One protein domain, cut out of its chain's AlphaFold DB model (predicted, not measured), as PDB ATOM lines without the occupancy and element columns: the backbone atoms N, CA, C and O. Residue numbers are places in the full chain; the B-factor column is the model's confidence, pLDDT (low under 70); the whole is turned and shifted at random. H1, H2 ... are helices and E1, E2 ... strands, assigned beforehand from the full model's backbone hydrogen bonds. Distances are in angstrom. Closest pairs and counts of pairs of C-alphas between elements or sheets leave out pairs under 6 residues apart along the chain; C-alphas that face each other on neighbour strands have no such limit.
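Overview. This is residues 5 to 109 of the 474 residues of an uncharacterized protein of Toxocara canis (UniProt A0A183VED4). A strongly twisted and curled sheet of four antiparallel strands runs through the domain; the second half of H1 packs slantwise over one end of it, and the short H2 packs along its edge strand E4. The closing stretch 97 to 109 folds back past E1, where residues 104 to 105 pair with it. The printed part has 105 residues with two named helices and four named strands in the order H1, E1, E2, H2, E3, E4, and the sheet's order is E2, E1, E3, E4. The class is mixed, helices and strands, with under half of the residues in named elements. The whole is compact, with a radius of gyration of the C-alphas of 13.5 A and spans of 37 by 29 by 25 A.

Along the chain. In the sheet, E1 is residues 30 to 38, 22.6 A long, and bends by 77 degrees at residue 35. E2 is residues 43 to 45. E3 is residues 72 to 78, 19.3 A long, and E4 is residues 89 to 96, 19.5 A long, ending with C-alpha 96 at (152.097, 12.475, -18.960). H1 is residues 11 to 23, 17.9 A long, and begins with C-alpha 11 at (160.669, -2.504, -37.022). H2 is residues 56 to 62.

Arrangement. E1 and E3 are antiparallel neighbours at 155 degrees, with N 32 and O 76 within hydrogen-bond range at 2.9 A. E3 and E4 are an antiparallel hairpin, with N 90 and O 77 3.0 A apart. E1 and the edge strand E2 are also a hairpin, with N 44 and O 37 2.9 A apart. Residues 32 to 33 of E1 pair parallel with residues 104 to 105. H1 and H2 make two layers with the sheet, helices on one face of it. H2 is over E4 at a height of 8.1 A over the sheet and runs along the strands, at 17 degrees to E4 on the local plane; the closest C-alphas are those of Thr 61 and Gly 93, 5.2 A apart. H1, at a height of 10.1 A, is over E3 and runs slantwise to the strands, at 39 degrees to E3 on the local plane; the closest C-alphas of H1 and E3 are those of Ile 21 and Phe 78, 7.2 A apart. H1 and H2 are apart. E2, H2 and E3 form a split strand-helix-strand unit, two strands running the same way with E1 between them in the sheet, and its crossover is left-handed. Every O i to N i+4 pair is within hydrogen-bond range in H1, and 2 of 3 are in H2.

Size, cuts and confidence. The C-alphas farthest apart are those of Gly 69 and Pro 84, 39.3 A. The printed part has no cut, and no link between named elements is long. The mean pLDDT of the printed part is 70.9; 51 residues are under 70, among them residues 22 to 29, 56 to 69 and 78 to 90.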
ATOM      1  N   LEU A   5     168.213   3.697 -21.719       90.88
ATOM      2  CA  LEU A   5     166.882   3.169 -22.040       90.88
ATOM      3  C   LEU A   5     166.752   3.000 -23.560       90.88
ATOM      4  O   LEU A   5     167.276   3.808 -24.326       90.88
ATOM      5  N   ALA A   6     166.095   1.924 -23.985       91.69
ATOM      6  CA  ALA A   6     166.212   1.429 -25.348       91.69
ATOM      7  C   ALA A   6     165.681   2.409 -26.402       91.69
ATOM      8  O   ALA A   6     164.527   2.839 -26.327       91.69
ATOM      9  N   SER A   7     166.529   2.696 -27.391       92.12
ATOM     10  CA  SER A   7     166.187   3.323 -28.664       92.12
ATOM     11  C   SER A   7     165.779   2.292 -29.713       92.12
ATOM     12  O   SER A   7     166.228   1.142 -29.669       92.12
ATOM     13  N   ILE A   8     164.902   2.696 -30.633       88.75
ATOM     14  CA  ILE A   8     164.305   1.837 -31.661       88.75
ATOM     15  C   ILE A   8     164.343   2.592 -32.997       88.75
ATOM     16  O   ILE A   8     163.602   3.556 -33.166       88.75
ATOM     17  N   HIS A   9     165.176   2.129 -33.931       87.94
ATOM     18  CA  HIS A   9     165.401   2.732 -35.260       87.94
ATOM     19  C   HIS A   9     164.843   1.899 -36.418       87.94
ATOM     20  O   HIS A   9     164.941   2.283 -37.582       87.94
ATOM     21  N   SER A  10     164.262   0.736 -36.125       83.31
ATOM     22  CA  SER A  10     163.605  -0.091 -37.130       83.31
ATOM     23  C   SER A  10     162.511  -0.963 -36.530       83.31
ATOM     24  O   SER A  10     162.465  -1.212 -35.319       83.31
ATOM     25  N   ASP A  11     161.663  -1.506 -37.402       71.62
ATOM     26  CA  ASP A  11     160.669  -2.504 -37.022       71.62
ATOM     27  C   ASP A  11     161.293  -3.767 -36.410       71.62
ATOM     28  O   ASP A  11     160.634  -4.469 -35.648       71.62
ATOM     29  N   GLU A  12     162.566  -4.062 -36.685       66.38
ATOM     30  CA  GLU A  12     163.236  -5.222 -36.096       66.38
ATOM     31  C   GLU A  12     163.735  -4.975 -34.677       66.38
ATOM     32  O   GLU A  12     163.665  -5.892 -33.858       66.38
ATOM     33  N   GLU A  13     164.166  -3.753 -34.354       81.12
ATOM     34  CA  GLU A  13     164.401  -3.361 -32.962       81.12
ATOM     35  C   GLU A  13     163.073  -3.317 -32.184       81.12
ATOM     36  O   GLU A  13     163.001  -3.815 -31.061       81.12
ATOM     37  N   ASN A  14     161.993  -2.825 -32.806       78.31
ATOM     38  CA  ASN A  14     160.648  -2.788 -32.221       78.31
ATOM     39  C   ASN A  14     160.122  -4.204 -31.912       78.31
ATOM     40  O   ASN A  14     159.693  -4.496 -30.795       78.31
ATOM     41  N   ILE A  15     160.225  -5.121 -32.878       68.81
ATOM     42  CA  ILE A  15     159.823  -6.522 -32.711       68.81
ATOM     43  C   ILE A  15     160.740  -7.274 -31.741       68.81
ATOM     44  O   ILE A  15     160.254  -8.121 -30.989       68.81
ATOM     45  N   PHE A  16     162.039  -6.968 -31.693       74.88
ATOM     46  CA  PHE A  16     162.927  -7.523 -30.671       74.88
ATOM     47  C   PHE A  16     162.498  -7.089 -29.259       74.88
ATOM     48  O   PHE A  16     162.429  -7.926 -28.360       74.88
ATOM     49  N   VAL A  17     162.129  -5.815 -29.078       79.12
ATOM     50  CA  VAL A  17     161.586  -5.286 -27.816       79.12
ATOM     51  C   VAL A  17     160.266  -5.973 -27.438       79.12
ATOM     52  O   VAL A  17     160.152  -6.453 -26.309       79.12
ATOM     53  N   TYR A  18     159.308  -6.125 -28.363       71.44
ATOM     54  CA  TYR A  18     158.082  -6.902 -28.108       71.44
ATOM     55  C   TYR A  18     158.382  -8.359 -27.712       71.44
ATOM     56  O   TYR A  18     157.807  -8.874 -26.755       71.44
ATOM     57  N   GLY A  19     159.289  -9.031 -28.431       62.75
ATOM     58  CA  GLY A  19     159.673 -10.421 -28.167       62.75
ATOM     59  C   GLY A  19     160.340 -10.604 -26.801       62.75
ATOM     60  O   GLY A  19     160.064 -11.584 -26.106       62.75
ATOM     61  N   LEU A  20     161.162  -9.638 -26.378       72.12
ATOM     62  CA  LEU A  20     161.761  -9.603 -25.045       72.12
ATOM     63  C   LEU A  20     160.689  -9.475 -23.954       72.12
ATOM     64  O   LEU A  20     160.702 -10.257 -23.005       72.12
ATOM     65  N   ILE A  21     159.733  -8.553 -24.109       74.50
ATOM     66  CA  ILE A  21     158.631  -8.368 -23.152       74.50
ATOM     67  C   ILE A  21     157.767  -9.633 -23.071       74.50
ATOM     68  O   ILE A  21     157.546 -10.145 -21.979       74.50
ATOM     69  N   ASN A  22     157.356 -10.200 -24.210       62.59
ATOM     70  CA  ASN A  22     156.576 -11.443 -24.254       62.59
ATOM     71  C   ASN A  22     157.322 -12.647 -23.643       62.59
ATOM     72  O   ASN A  22     156.686 -13.540 -23.087       62.59
ATOM     73  N   THR A  23     158.657 -12.672 -23.703       59.16
ATOM     74  CA  THR A  23     159.484 -13.712 -23.052       59.16
ATOM     75  C   THR A  23     159.591 -13.509 -21.533       59.16
ATOM     76  O   THR A  23     159.786 -14.476 -20.799       59.16
ATOM     77  N   LEU A  24     159.448 -12.269 -21.054       62.66
ATOM     78  CA  LEU A  24     159.493 -11.882 -19.637       62.66
ATOM     79  C   LEU A  24     158.099 -11.709 -19.001       62.66
ATOM     80  O   LEU A  24     158.011 -11.303 -17.841       62.66
ATOM     81  N   GLY A  25     157.025 -11.994 -19.744       57.69
ATOM     82  CA  GLY A  25     155.642 -11.776 -19.323       57.69
ATOM     83  C   GLY A  25     155.284 -12.523 -18.037       57.69
ATOM     84  O   GLY A  25     155.511 -13.729 -17.915       57.69
ATOM     85  N   THR A  26     154.728 -11.802 -17.063       57.44
ATOM     86  CA  THR A  26     154.387 -12.343 -15.738       57.44
ATOM     87  C   THR A  26     152.930 -12.839 -15.686       57.44
ATOM     88  O   THR A  26     152.240 -12.889 -16.703       57.44
ATOM     89  N   GLN A  27     152.436 -13.222 -14.501       54.91
ATOM     90  CA  GLN A  27     151.008 -13.511 -14.286       54.91
ATOM     91  C   GLN A  27     150.171 -12.259 -13.952       54.91
ATOM     92  O   GLN A  27     148.987 -12.386 -13.652       54.91
ATOM     93  N   GLU A  28     150.745 -11.056 -14.061       59.53
ATOM     94  CA  GLU A  28     150.073  -9.779 -13.792       59.53
ATOM     95  C   GLU A  28     150.318  -8.762 -14.929       59.53
ATOM     96  O   GLU A  28     151.317  -8.869 -15.650       59.53
ATOM     97  N   PRO A  29     149.441  -7.754 -15.122       63.72
ATOM     98  CA  PRO A  29     149.690  -6.694 -16.093       63.72
ATOM     99  C   PRO A  29     150.960  -5.931 -15.707       63.72
ATOM    100  O   PRO A  29     151.087  -5.456 -14.579       63.72
ATOM    101  N   THR A  30     151.917  -5.832 -16.624       71.75
ATOM    102  CA  THR A  30     153.274  -5.358 -16.316       71.75
ATOM    103  C   THR A  30     153.751  -4.324 -17.321       71.75
ATOM    104  O   THR A  30     153.510  -4.422 -18.517       71.75
ATOM    105  N   THR A  31     154.413  -3.285 -16.824       77.25
ATOM    106  CA  THR A  31     154.628  -2.041 -17.571       77.25
ATOM    107  C   THR A  31     156.114  -1.733 -17.704       77.25
ATOM    108  O   THR A  31     156.849  -1.796 -16.716       77.25
ATOM    109  N   TYR A  32     156.526  -1.361 -18.920       84.44
ATOM    110  CA  TYR A  32     157.916  -1.219 -19.343       84.44
ATOM    111  C   TYR A  32     158.177   0.181 -19.928       84.44
ATOM    112  O   TYR A  32     157.491   0.626 -20.854       84.44
ATOM    113  N   TRP A  33     159.192   0.878 -19.402       86.69
ATOM    114  CA  TRP A  33     159.730   2.110 -20.002       86.69
ATOM    115  C   TRP A  33     160.776   1.816 -21.094       86.69
ATOM    116  O   TRP A  33     161.619   0.928 -20.929       86.69
ATOM    117  N   ILE A  34     160.764   2.625 -22.162       88.50
ATOM    118  CA  ILE A  34     161.835   2.730 -23.174       88.50
ATOM    119  C   ILE A  34     162.336   4.183 -23.286       88.50
ATOM    120  O   ILE A  34     161.884   5.055 -22.547       88.50
ATOM    121  N   GLY A  35     163.288   4.452 -24.184       89.19
ATOM    122  CA  GLY A  35     164.050   5.703 -24.198       89.19
ATOM    123  C   GLY A  35     163.410   6.932 -24.852       89.19
ATOM    124  O   GLY A  35     164.028   7.990 -24.800       89.19
ATOM    125  N   ILE A  36     162.237   6.851 -25.493       87.31
ATOM    126  CA  ILE A  36     161.668   8.004 -26.224       87.31
ATOM    127  C   ILE A  36     160.776   8.877 -25.334       87.31
ATOM    128  O   ILE A  36     159.831   8.416 -24.684       87.31
ATOM    129  N   SER A  37     161.068  10.177 -25.340       85.12
ATOM    130  CA  SER A  37     160.347  11.204 -24.586       85.12
ATOM    131  C   SER A  37     160.017  12.417 -25.457       85.12
ATOM    132  O   SER A  37     160.544  12.574 -26.556       85.12
ATOM    133  N   THR A  38     159.100  13.262 -24.991       80.50
ATOM    134  CA  THR A  38     158.626  14.448 -25.718       80.50
ATOM    135  C   THR A  38     158.078  15.498 -24.756       80.50
ATOM    136  O   THR A  38     157.471  15.149 -23.746       80.50
ATOM    137  N   ASP A  39     158.276  16.782 -25.044       74.38
ATOM    138  CA  ASP A  39     157.863  17.915 -24.193       74.38
ATOM    139  C   ASP A  39     156.544  18.593 -24.627       74.38
ATOM    140  O   ASP A  39     156.061  19.536 -23.991       74.38
ATOM    141  N   GLY A  40     155.971  18.109 -25.730       65.38
ATOM    142  CA  GLY A  40     154.836  18.710 -26.420       65.38
ATOM    143  C   GLY A  40     155.145  19.055 -27.878       65.38
ATOM    144  O   GLY A  40     154.272  18.854 -28.726       65.38
ATOM    145  N   GLY A  41     156.371  19.490 -28.182       67.94
ATOM    146  CA  GLY A  41     156.835  19.841 -29.526       67.94
ATOM    147  C   GLY A  41     157.920  18.894 -30.034       67.94
ATOM    148  O   GLY A  41     157.713  18.198 -31.026       67.94
ATOM    149  N   GLU A  42     159.045  18.820 -29.328       77.94
ATOM    150  CA  GLU A  42     160.193  17.992 -29.704       77.94
ATOM    151  C   GLU A  42     160.018  16.549 -29.207       77.94
ATOM    152  O   GLU A  42     159.301  16.292 -28.236       77.94
ATOM    153  N   THR A  43     160.617  15.573 -29.889       83.25
ATOM    154  CA  THR A  43     160.600  14.152 -29.499       83.25
ATOM    155  C   THR A  43     162.003  13.581 -29.686       83.25
ATOM    156  O   THR A  43     162.580  13.762 -30.754       83.25
ATOM    157  N   SER A  44     162.557  12.921 -28.666       88.62
ATOM    158  CA  SER A  44     163.965  12.496 -28.640       88.62
ATOM    159  C   SER A  44     164.208  11.240 -27.794       88.62
ATOM    160  O   SER A  44     163.447  10.936 -26.866       88.62
ATOM    161  N   TRP A  45     165.280  10.509 -28.123       91.62
ATOM    162  CA  TRP A  45     165.752   9.325 -27.400       91.62
ATOM    163  C   TRP A  45     166.741   9.683 -26.274       91.62
ATOM    164  O   TRP A  45     167.578  10.575 -26.416       91.62
ATOM    165  N   THR A  46     166.709   8.944 -25.160       89.50
ATOM    166  CA  THR A  46     167.610   9.114 -23.996       89.50
ATOM    167  C   THR A  46     169.085   8.759 -24.232       89.50
ATOM    168  O   THR A  46     169.901   8.912 -23.322       89.50
ATOM    169  N   ASP A  47     169.441   8.252 -25.409       88.62
ATOM    170  CA  ASP A  47     170.824   8.032 -25.855       88.62
ATOM    171  C   ASP A  47     171.313   9.103 -26.851       88.62
ATOM    172  O   ASP A  47     172.460   9.055 -27.286       88.62
ATOM    173  N   GLY A  48     170.471  10.090 -27.186       87.56
ATOM    174  CA  GLY A  48     170.798  11.164 -28.128       87.56
ATOM    175  C   GLY A  48     170.730  10.764 -29.605       87.56
ATOM    176  O   GLY A  48     171.102  11.565 -30.462       87.56
ATOM    177  N   THR A  49     170.262   9.555 -29.924       90.81
ATOM    178  CA  THR A  49     170.032   9.129 -31.312       90.81
ATOM    179  C   THR A  49     168.867   9.899 -31.963       90.81
ATOM    180  O   THR A  49     167.965  10.377 -31.264       90.81
ATOM    181  N   PRO A  50     168.854  10.050 -33.304       89.50
ATOM    182  CA  PRO A  50     167.741  10.683 -34.008       89.50
ATOM    183  C   PRO A  50     166.461   9.839 -33.914       89.50
ATOM    184  O   PRO A  50     166.511   8.612 -33.887       89.50
ATOM    185  N   VAL A  51     165.296  10.495 -33.911       86.69
ATOM    186  CA  VAL A  51     163.998   9.809 -34.039       86.69
ATOM    187  C   VAL A  51     163.648   9.691 -35.523       86.69
ATOM    188  O   VAL A  51     162.917  10.501 -36.086       86.69
ATOM    189  N   ASP A  52     164.245   8.693 -36.161       85.06
ATOM    190  CA  ASP A  52     164.064   8.312 -37.565       85.06
ATOM    191  C   ASP A  52     162.920   7.301 -37.778       85.06
ATOM    192  O   ASP A  52     162.321   7.258 -38.855       85.06
ATOM    193  N   TYR A  53     162.575   6.530 -36.745       82.50
ATOM    194  CA  TYR A  53     161.538   5.499 -36.770       82.50
ATOM    195  C   TYR A  53     160.289   5.865 -35.949       82.50
ATOM    196  O   TYR A  53     160.377   6.354 -34.821       82.50
ATOM    197  N   TYR A  54     159.106   5.562 -36.500       73.94
ATOM    198  CA  TYR A  54     157.803   5.770 -35.858       73.94
ATOM    199  C   TYR A  54     156.830   4.627 -36.188       73.94
ATOM    200  O   TYR A  54     156.221   4.623 -37.260       73.94
ATOM    201  N   HIS A  55     156.611   3.700 -35.252       72.19
ATOM    202  CA  HIS A  55     155.627   2.625 -35.425       72.19
ATOM    203  C   HIS A  55     154.182   3.165 -35.520       72.19
ATOM    204  O   HIS A  55     153.810   4.117 -34.826       72.19
ATOM    205  N   GLU A  56     153.325   2.527 -36.327       64.75
ATOM    206  CA  GLU A  56     151.948   2.987 -36.589       64.75
ATOM    207  C   GLU A  56     151.096   3.089 -35.307       64.75
ATOM    208  O   GLU A  56     150.291   4.012 -35.153       64.75
ATOM    209  N   SER A  57     151.296   2.180 -34.341       63.53
ATOM    210  CA  SER A  57     150.582   2.248 -33.056       63.53
ATOM    211  C   SER A  57     150.959   3.487 -32.241       63.53
ATOM    212  O   SER A  57     150.095   4.046 -31.570       63.53
ATOM    213  N   TRP A  58     152.201   3.977 -32.340       68.19
ATOM    214  CA  TRP A  58     152.611   5.202 -31.657       68.19
ATOM    215  C   TRP A  58     151.852   6.398 -32.247       68.19
ATOM    216  O   TRP A  58     151.292   7.201 -31.500       68.19
ATOM    217  N   GLN A  59     151.774   6.494 -33.583       59.09
ATOM    218  CA  GLN A  59     151.113   7.593 -34.314       59.09
ATOM    219  C   GLN A  59     149.630   7.754 -33.937       59.09
ATOM    220  O   GLN A  59     149.141   8.875 -33.740       59.09
ATOM    221  N   LYS A  60     148.922   6.634 -33.739       58.66
ATOM    222  CA  LYS A  60     147.524   6.617 -33.270       58.66
ATOM    223  C   LYS A  60     147.359   7.277 -31.892       58.66
ATOM    224  O   LYS A  60     146.325   7.901 -31.642       58.66
ATOM    225  N   THR A  61     148.384   7.226 -31.039       55.59
ATOM    226  CA  THR A  61     148.363   7.814 -29.687       55.59
ATOM    227  C   THR A  61     149.021   9.199 -29.599       55.59
ATOM    228  O   THR A  61     148.601   9.997 -28.761       55.59
ATOM    229  N   PHE A  62     149.937   9.573 -30.510       56.03
ATOM    230  CA  PHE A  62     150.393  10.973 -30.681       56.03
ATOM    231  C   PHE A  62     149.213  11.944 -30.902       56.03
ATOM    232  O   PHE A  62     149.263  13.101 -30.486       56.03
ATOM    233  N   SER A  63     148.137  11.467 -31.536       53.50
ATOM    234  CA  SER A  63     147.023  12.279 -32.044       53.50
ATOM    235  C   SER A  63     146.038  12.812 -30.981       53.50
ATOM    236  O   SER A  63     145.049  13.453 -31.337       53.50
ATOM    237  N   LYS A  64     146.244  12.560 -29.676       53.09
ATOM    238  CA  LYS A  64     145.268  12.888 -28.612       53.09
ATOM    239  C   LYS A  64     145.846  13.786 -27.503       53.09
ATOM    240  O   LYS A  64     146.465  13.308 -26.563       53.09
ATOM    241  N   ARG A  65     145.525  15.090 -27.566       55.25
ATOM    242  CA  ARG A  65     145.668  16.104 -26.485       55.25
ATOM    243  C   ARG A  65     147.035  16.155 -25.764       55.25
ATOM    244  O   ARG A  65     147.137  15.854 -24.572       55.25
ATOM    245  N   ARG A  66     148.050  16.707 -26.434       60.72
ATOM    246  CA  ARG A  66     149.221  17.281 -25.743       60.72
ATOM    247  C   ARG A  66     148.866  18.608 -25.052       60.72
ATOM    248  O   ARG A  66     148.074  19.388 -25.577       60.72
ATOM    249  N   ARG A  67     149.469  18.871 -23.890       62.56
ATOM    250  CA  ARG A  67     149.575  20.193 -23.248       62.56
ATOM    251  C   ARG A  67     151.024  20.664 -23.380       62.56
ATOM    252  O   ARG A  67     151.933  19.859 -23.191       62.56
ATOM    253  N   SER A  68     151.243  21.940 -23.689       61.69
ATOM    254  CA  SER A  68     152.591  22.517 -23.748       61.69
ATOM    255  C   SER A  68     153.281  22.459 -22.378       61.69
ATOM    256  O   SER A  68     152.632  22.601 -21.340       61.69
ATOM    257  N   GLY A  69     154.594  22.215 -22.369       64.88
ATOM    258  CA  GLY A  69     155.401  22.159 -21.144       64.88
ATOM    259  C   GLY A  69     155.185  20.912 -20.274       64.88
ATOM    260  O   GLY A  69     155.730  20.834 -19.177       64.88
ATOM    261  N   THR A  70     154.411  19.926 -20.735       70.56
ATOM    262  CA  THR A  70     154.300  18.618 -20.071       70.56
ATOM    263  C   THR A  70     155.245  17.639 -20.752       70.56
ATOM    264  O   THR A  70     155.056  17.342 -21.928       70.56
ATOM    265  N   ARG A  71     156.230  17.083 -20.029       74.44
ATOM    266  CA  ARG A  71     156.995  15.948 -20.564       74.44
ATOM    267  C   ARG A  71     156.166  14.667 -20.481       74.44
ATOM    268  O   ARG A  71     155.696  14.282 -19.406       74.44
ATOM    269  N   TYR A  72     156.037  14.010 -21.622       78.31
ATOM    270  CA  TYR A  72     155.472  12.682 -21.779       78.31
ATOM    271  C   TYR A  72     156.588  11.696 -22.146       78.31
ATOM    272  O   TYR A  72     157.549  12.066 -22.825       78.31
ATOM    273  N   CYS A  73     156.444  10.434 -21.751       82.81
ATOM    274  CA  CYS A  73     157.330   9.347 -22.177       82.81
ATOM    275  C   CYS A  73     156.503   8.198 -22.754       82.81
ATOM    276  O   CYS A  73     155.351   8.007 -22.351       82.81
ATOM    277  N   LEU A  74     157.070   7.460 -23.711       81.44
ATOM    278  CA  LEU A  74     156.403   6.309 -24.314       81.44
ATOM    279  C   LEU A  74     156.602   5.059 -23.458       81.44
ATOM    280  O   LEU A  74     157.702   4.763 -22.990       81.44
ATOM    281  N   ARG A  75     155.510   4.322 -23.282       79.00
ATOM    282  CA  ARG A  75     155.409   3.172 -22.392       79.00
ATOM    283  C   ARG A  75     154.675   2.045 -23.102       79.00
ATOM    284  O   ARG A  75     153.742   2.318 -23.858       79.00
ATOM    285  N   CYS A  76     155.065   0.805 -22.841       76.44
ATOM    286  CA  CYS A  76     154.267  -0.358 -23.213       76.44
ATOM    287  C   CYS A  76     153.815  -1.122 -21.970       76.44
ATOM    288  O   CYS A  76     154.537  -1.201 -20.972       76.44
ATOM    289  N   THR A  77     152.614  -1.688 -22.043       71.50
ATOM    290  CA  THR A  77     152.055  -2.550 -21.004       71.50
ATOM    291  C   THR A  77     151.764  -3.925 -21.589       71.50
ATOM    292  O   THR A  77     151.043  -4.069 -22.576       71.50
ATOM    293  N   PHE A  78     152.346  -4.938 -20.956       69.00
ATOM    294  CA  PHE A  78     151.986  -6.333 -21.116       69.00
ATOM    295  C   PHE A  78     150.677  -6.603 -20.363       69.00
ATOM    296  O   PHE A  78     150.567  -6.250 -19.187       69.00
ATOM    297  N   GLN A  79     149.691  -7.225 -21.010       64.12
ATOM    298  CA  GLN A  79     148.413  -7.581 -20.384       64.12
ATOM    299  C   GLN A  79     148.246  -9.098 -20.254       64.12
ATOM    300  O   GLN A  79     148.424  -9.859 -21.206       64.12
ATOM    301  N   VAL A  80     147.836  -9.539 -19.065       49.88
ATOM    302  CA  VAL A  80     147.471 -10.939 -18.812       49.88
ATOM    303  C   VAL A  80     145.999 -11.194 -19.091       49.88
ATOM    304  O   VAL A  80     145.155 -10.315 -18.937       49.88
ATOM    305  N   ASN A  81     145.692 -12.429 -19.488       51.97
ATOM    306  CA  ASN A  81     144.376 -12.832 -19.987       51.97
ATOM    307  C   ASN A  81     143.911 -12.040 -21.224       51.97
ATOM    308  O   ASN A  81     142.712 -11.815 -21.394       51.97
ATOM    309  N   CYS A  82     144.838 -11.684 -22.128       52.47
ATOM    310  CA  CYS A  82     144.472 -11.255 -23.477       52.47
ATOM    311  C   CYS A  82     143.507 -12.267 -24.111       52.47
ATOM    312  O   CYS A  82     143.852 -13.421 -24.383       52.47
ATOM    313  N   PHE A  83     142.277 -11.812 -24.355       37.81
ATOM    314  CA  PHE A  83     141.330 -12.500 -25.225       37.81
ATOM    315  C   PHE A  83     141.938 -12.638 -26.636       37.81
ATOM    316  O   PHE A  83     142.835 -11.870 -26.984       37.81
ATOM    317  N   PRO A  84     141.469 -13.586 -27.475       43.09
ATOM    318  CA  PRO A  84     142.177 -14.055 -28.680       43.09
ATOM    319  C   PRO A  84     142.215 -13.068 -29.872       43.09
ATOM    320  O   PRO A  84     142.303 -13.500 -31.020       43.09
ATOM    321  N   PHE A  85     142.135 -11.765 -29.596       41.03
ATOM    322  CA  PHE A  85     142.165 -10.640 -30.535       41.03
ATOM    323  C   PHE A  85     143.028  -9.458 -30.040       41.03
ATOM    324  O   PHE A  85     143.123  -8.452 -30.739       41.03
ATOM    325  N   CYS A  86     143.625  -9.549 -28.843       41.34
ATOM    326  CA  CYS A  86     144.459  -8.501 -28.253       41.34
ATOM    327  C   CYS A  86     145.936  -8.907 -28.288       41.34
ATOM    328  O   CYS A  86     146.259 -10.033 -27.899       41.34
ATOM    329  N   PHE A  87     146.813  -7.986 -28.694       49.47
ATOM    330  CA  PHE A  87     148.258  -8.149 -28.533       49.47
ATOM    331  C   PHE A  87     148.598  -8.280 -27.047       49.47
ATOM    332  O   PHE A  87     148.035  -7.578 -26.206       49.47
ATOM    333  N   CYS A  88     149.537  -9.157 -26.702       52.84
ATOM    334  CA  CYS A  88     150.000  -9.298 -25.324       52.84
ATOM    335  C   CYS A  88     150.760  -8.060 -24.834       52.84
ATOM    336  O   CYS A  88     150.811  -7.853 -23.627       52.84
ATOM    337  N   VAL A  89     151.299  -7.231 -25.738       55.19
ATOM    338  CA  VAL A  89     151.979  -5.963 -25.432       55.19
ATOM    339  C   VAL A  89     151.364  -4.836 -26.255       55.19
ATOM    340  O   VAL A  89     151.463  -4.838 -27.481       55.19
ATOM    341  N   GLU A  90     150.784  -3.839 -25.589       64.06
ATOM    342  CA  GLU A  90     150.283  -2.621 -26.233       64.06
ATOM    343  C   GLU A  90     151.179  -1.418 -25.895       64.06
ATOM    344  O   GLU A  90     151.711  -1.306 -24.789       64.06
ATOM    345  N   TRP A  91     151.355  -0.502 -26.851       70.00
ATOM    346  CA  TRP A  91     151.959   0.805 -26.591       70.00
ATOM    347  C   TRP A  91     150.886   1.762 -26.058       70.00
ATOM    348  O   TRP A  91     150.153   2.360 -26.845       70.00
ATOM    349  N   ASP A  92     150.862   1.968 -24.735       63.75
ATOM    350  CA  ASP A  92     149.988   2.921 -24.018       63.75
ATOM    351  C   ASP A  92     150.050   4.352 -24.592       63.75
ATOM    352  O   ASP A  92     149.186   5.195 -24.340       63.75
ATOM    353  N   GLY A  93     151.112   4.642 -25.347       62.69
ATOM    354  CA  GLY A  93     151.408   5.932 -25.936       62.69
ATOM    355  C   GLY A  93     152.220   6.823 -25.008       62.69
ATOM    356  O   GLY A  93     152.831   6.386 -24.031       62.69
ATOM    357  N   PHE A  94     152.246   8.104 -25.356       59.78
ATOM    358  CA  PHE A  94     152.950   9.120 -24.591       59.78
ATOM    359  C   PHE A  94     152.124   9.511 -23.365       59.78
ATOM    360  O   PHE A  94     151.202  10.322 -23.455       59.78
ATOM    361  N   MET A  95     152.465   8.925 -22.217       62.16
ATOM    362  CA  MET A  95     151.796   9.176 -20.940       62.16
ATOM    363  C   MET A  95     152.409  10.391 -20.228       62.16
ATOM    364  O   MET A  95     153.635  10.535 -20.223       62.16
ATOM    365  N   PRO A  96     151.593  11.289 -19.640       61.16
ATOM    366  CA  PRO A  96     152.097  12.475 -18.960       61.16
ATOM    367  C   PRO A  96     152.830  12.095 -17.672       61.16
ATOM    368  O   PRO A  96     152.364  11.244 -16.913       61.16
ATOM    369  N   ALA A  97     153.927  12.806 -17.404       62.78
ATOM    370  CA  ALA A  97     154.787  12.636 -16.237       62.78
ATOM    371  C   ALA A  97     155.579  11.306 -16.242       62.78
ATOM    372  O   ALA A  97     155.176  10.283 -15.692       62.78
ATOM    373  N   CYS A  98     156.782  11.359 -16.827       70.75
ATOM    374  CA  CYS A  98     157.761  10.260 -16.889       70.75
ATOM    375  C   CYS A  98     158.283   9.762 -15.522       70.75
ATOM    376  O   CYS A  98     159.134   8.881 -15.476       70.75
ATOM    377  N   ASN A  99     157.832  10.353 -14.413       66.94
ATOM    378  CA  ASN A  99     158.141   9.930 -13.047       66.94
ATOM    379  C   ASN A  99     157.102   8.946 -12.474       66.94
ATOM    380  O   ASN A  99     157.236   8.540 -11.321       66.94
ATOM    381  N   GLN A 100     156.076   8.558 -13.245       67.12
ATOM    382  CA  GLN A 100     155.197   7.456 -12.859       67.12
ATOM    383  C   GLN A 100     155.998   6.153 -12.725       67.12
ATOM    384  O   GLN A 100     156.790   5.787 -13.598       67.12
ATOM    385  N   GLN A 101     155.759   5.442 -11.625       61.12
ATOM    386  CA  GLN A 101     156.437   4.196 -11.300       61.12
ATOM    387  C   GLN A 101     155.965   3.073 -12.235       61.12
ATOM    388  O   GLN A 101     154.894   2.502 -12.050       61.12
ATOM    389  N   ALA A 102     156.778   2.753 -13.242       60.28
ATOM    390  CA  ALA A 102     156.700   1.473 -13.935       60.28
ATOM    391  C   ALA A 102     157.538   0.442 -13.172       60.28
ATOM    392  O   ALA A 102     158.560   0.781 -12.573       60.28
ATOM    393  N   TYR A 103     157.112  -0.818 -13.207       64.56
ATOM    394  CA  TYR A 103     157.807  -1.908 -12.522       64.56
ATOM    395  C   TYR A 103     159.057  -2.381 -13.274       64.56
ATOM    396  O   TYR A 103     159.970  -2.922 -12.654       64.56
ATOM    397  N   TYR A 104     159.121  -2.143 -14.589       80.94
ATOM    398  CA  TYR A 104     160.209  -2.588 -15.454       80.94
ATOM    399  C   TYR A 104     160.637  -1.499 -16.447       80.94
ATOM    400  O   TYR A 104     159.923  -0.533 -16.727       80.94
ATOM    401  N   PHE A 105     161.836  -1.662 -16.995       86.62
ATOM    402  CA  PHE A 105     162.414  -0.801 -18.020       86.62
ATOM    403  C   PHE A 105     163.362  -1.623 -18.896       86.62
ATOM    404  O   PHE A 105     163.900  -2.637 -18.451       86.62
ATOM    405  N   ILE A 106     163.553  -1.200 -20.143       87.94
ATOM    406  CA  ILE A 106     164.374  -1.923 -21.119       87.94
ATOM    407  C   ILE A 106     165.569  -1.052 -21.481       87.94
ATOM    408  O   ILE A 106     165.397   0.068 -21.961       87.94
ATOM    409  N   CYS A 107     166.778  -1.573 -21.267       90.38
ATOM    410  CA  CYS A 107     168.017  -0.897 -21.640       90.38
ATOM    411  C   CYS A 107     168.638  -1.506 -22.899       90.38
ATOM    412  O   CYS A 107     168.711  -2.726 -23.041       90.38
ATOM    413  N   LYS A 108     169.157  -0.639 -23.766       89.00
ATOM    414  CA  LYS A 108     170.012  -0.980 -24.905       89.00
ATOM    415  C   LYS A 108     171.459  -0.686 -24.510       89.00
ATOM    416  O   LYS A 108     171.752   0.355 -23.918       89.00
ATOM    417  N   LYS A 109     172.364  -1.609 -24.826       88.06
ATOM    418  CA  LYS A 109     173.813  -1.387 -24.781       88.06
ATOM    419  C   LYS A 109     174.392  -1.687 -26.167       88.06
ATOM    420  O   LYS A 109     173.837  -2.558 -26.841       88.06
TER     421      LYS A 109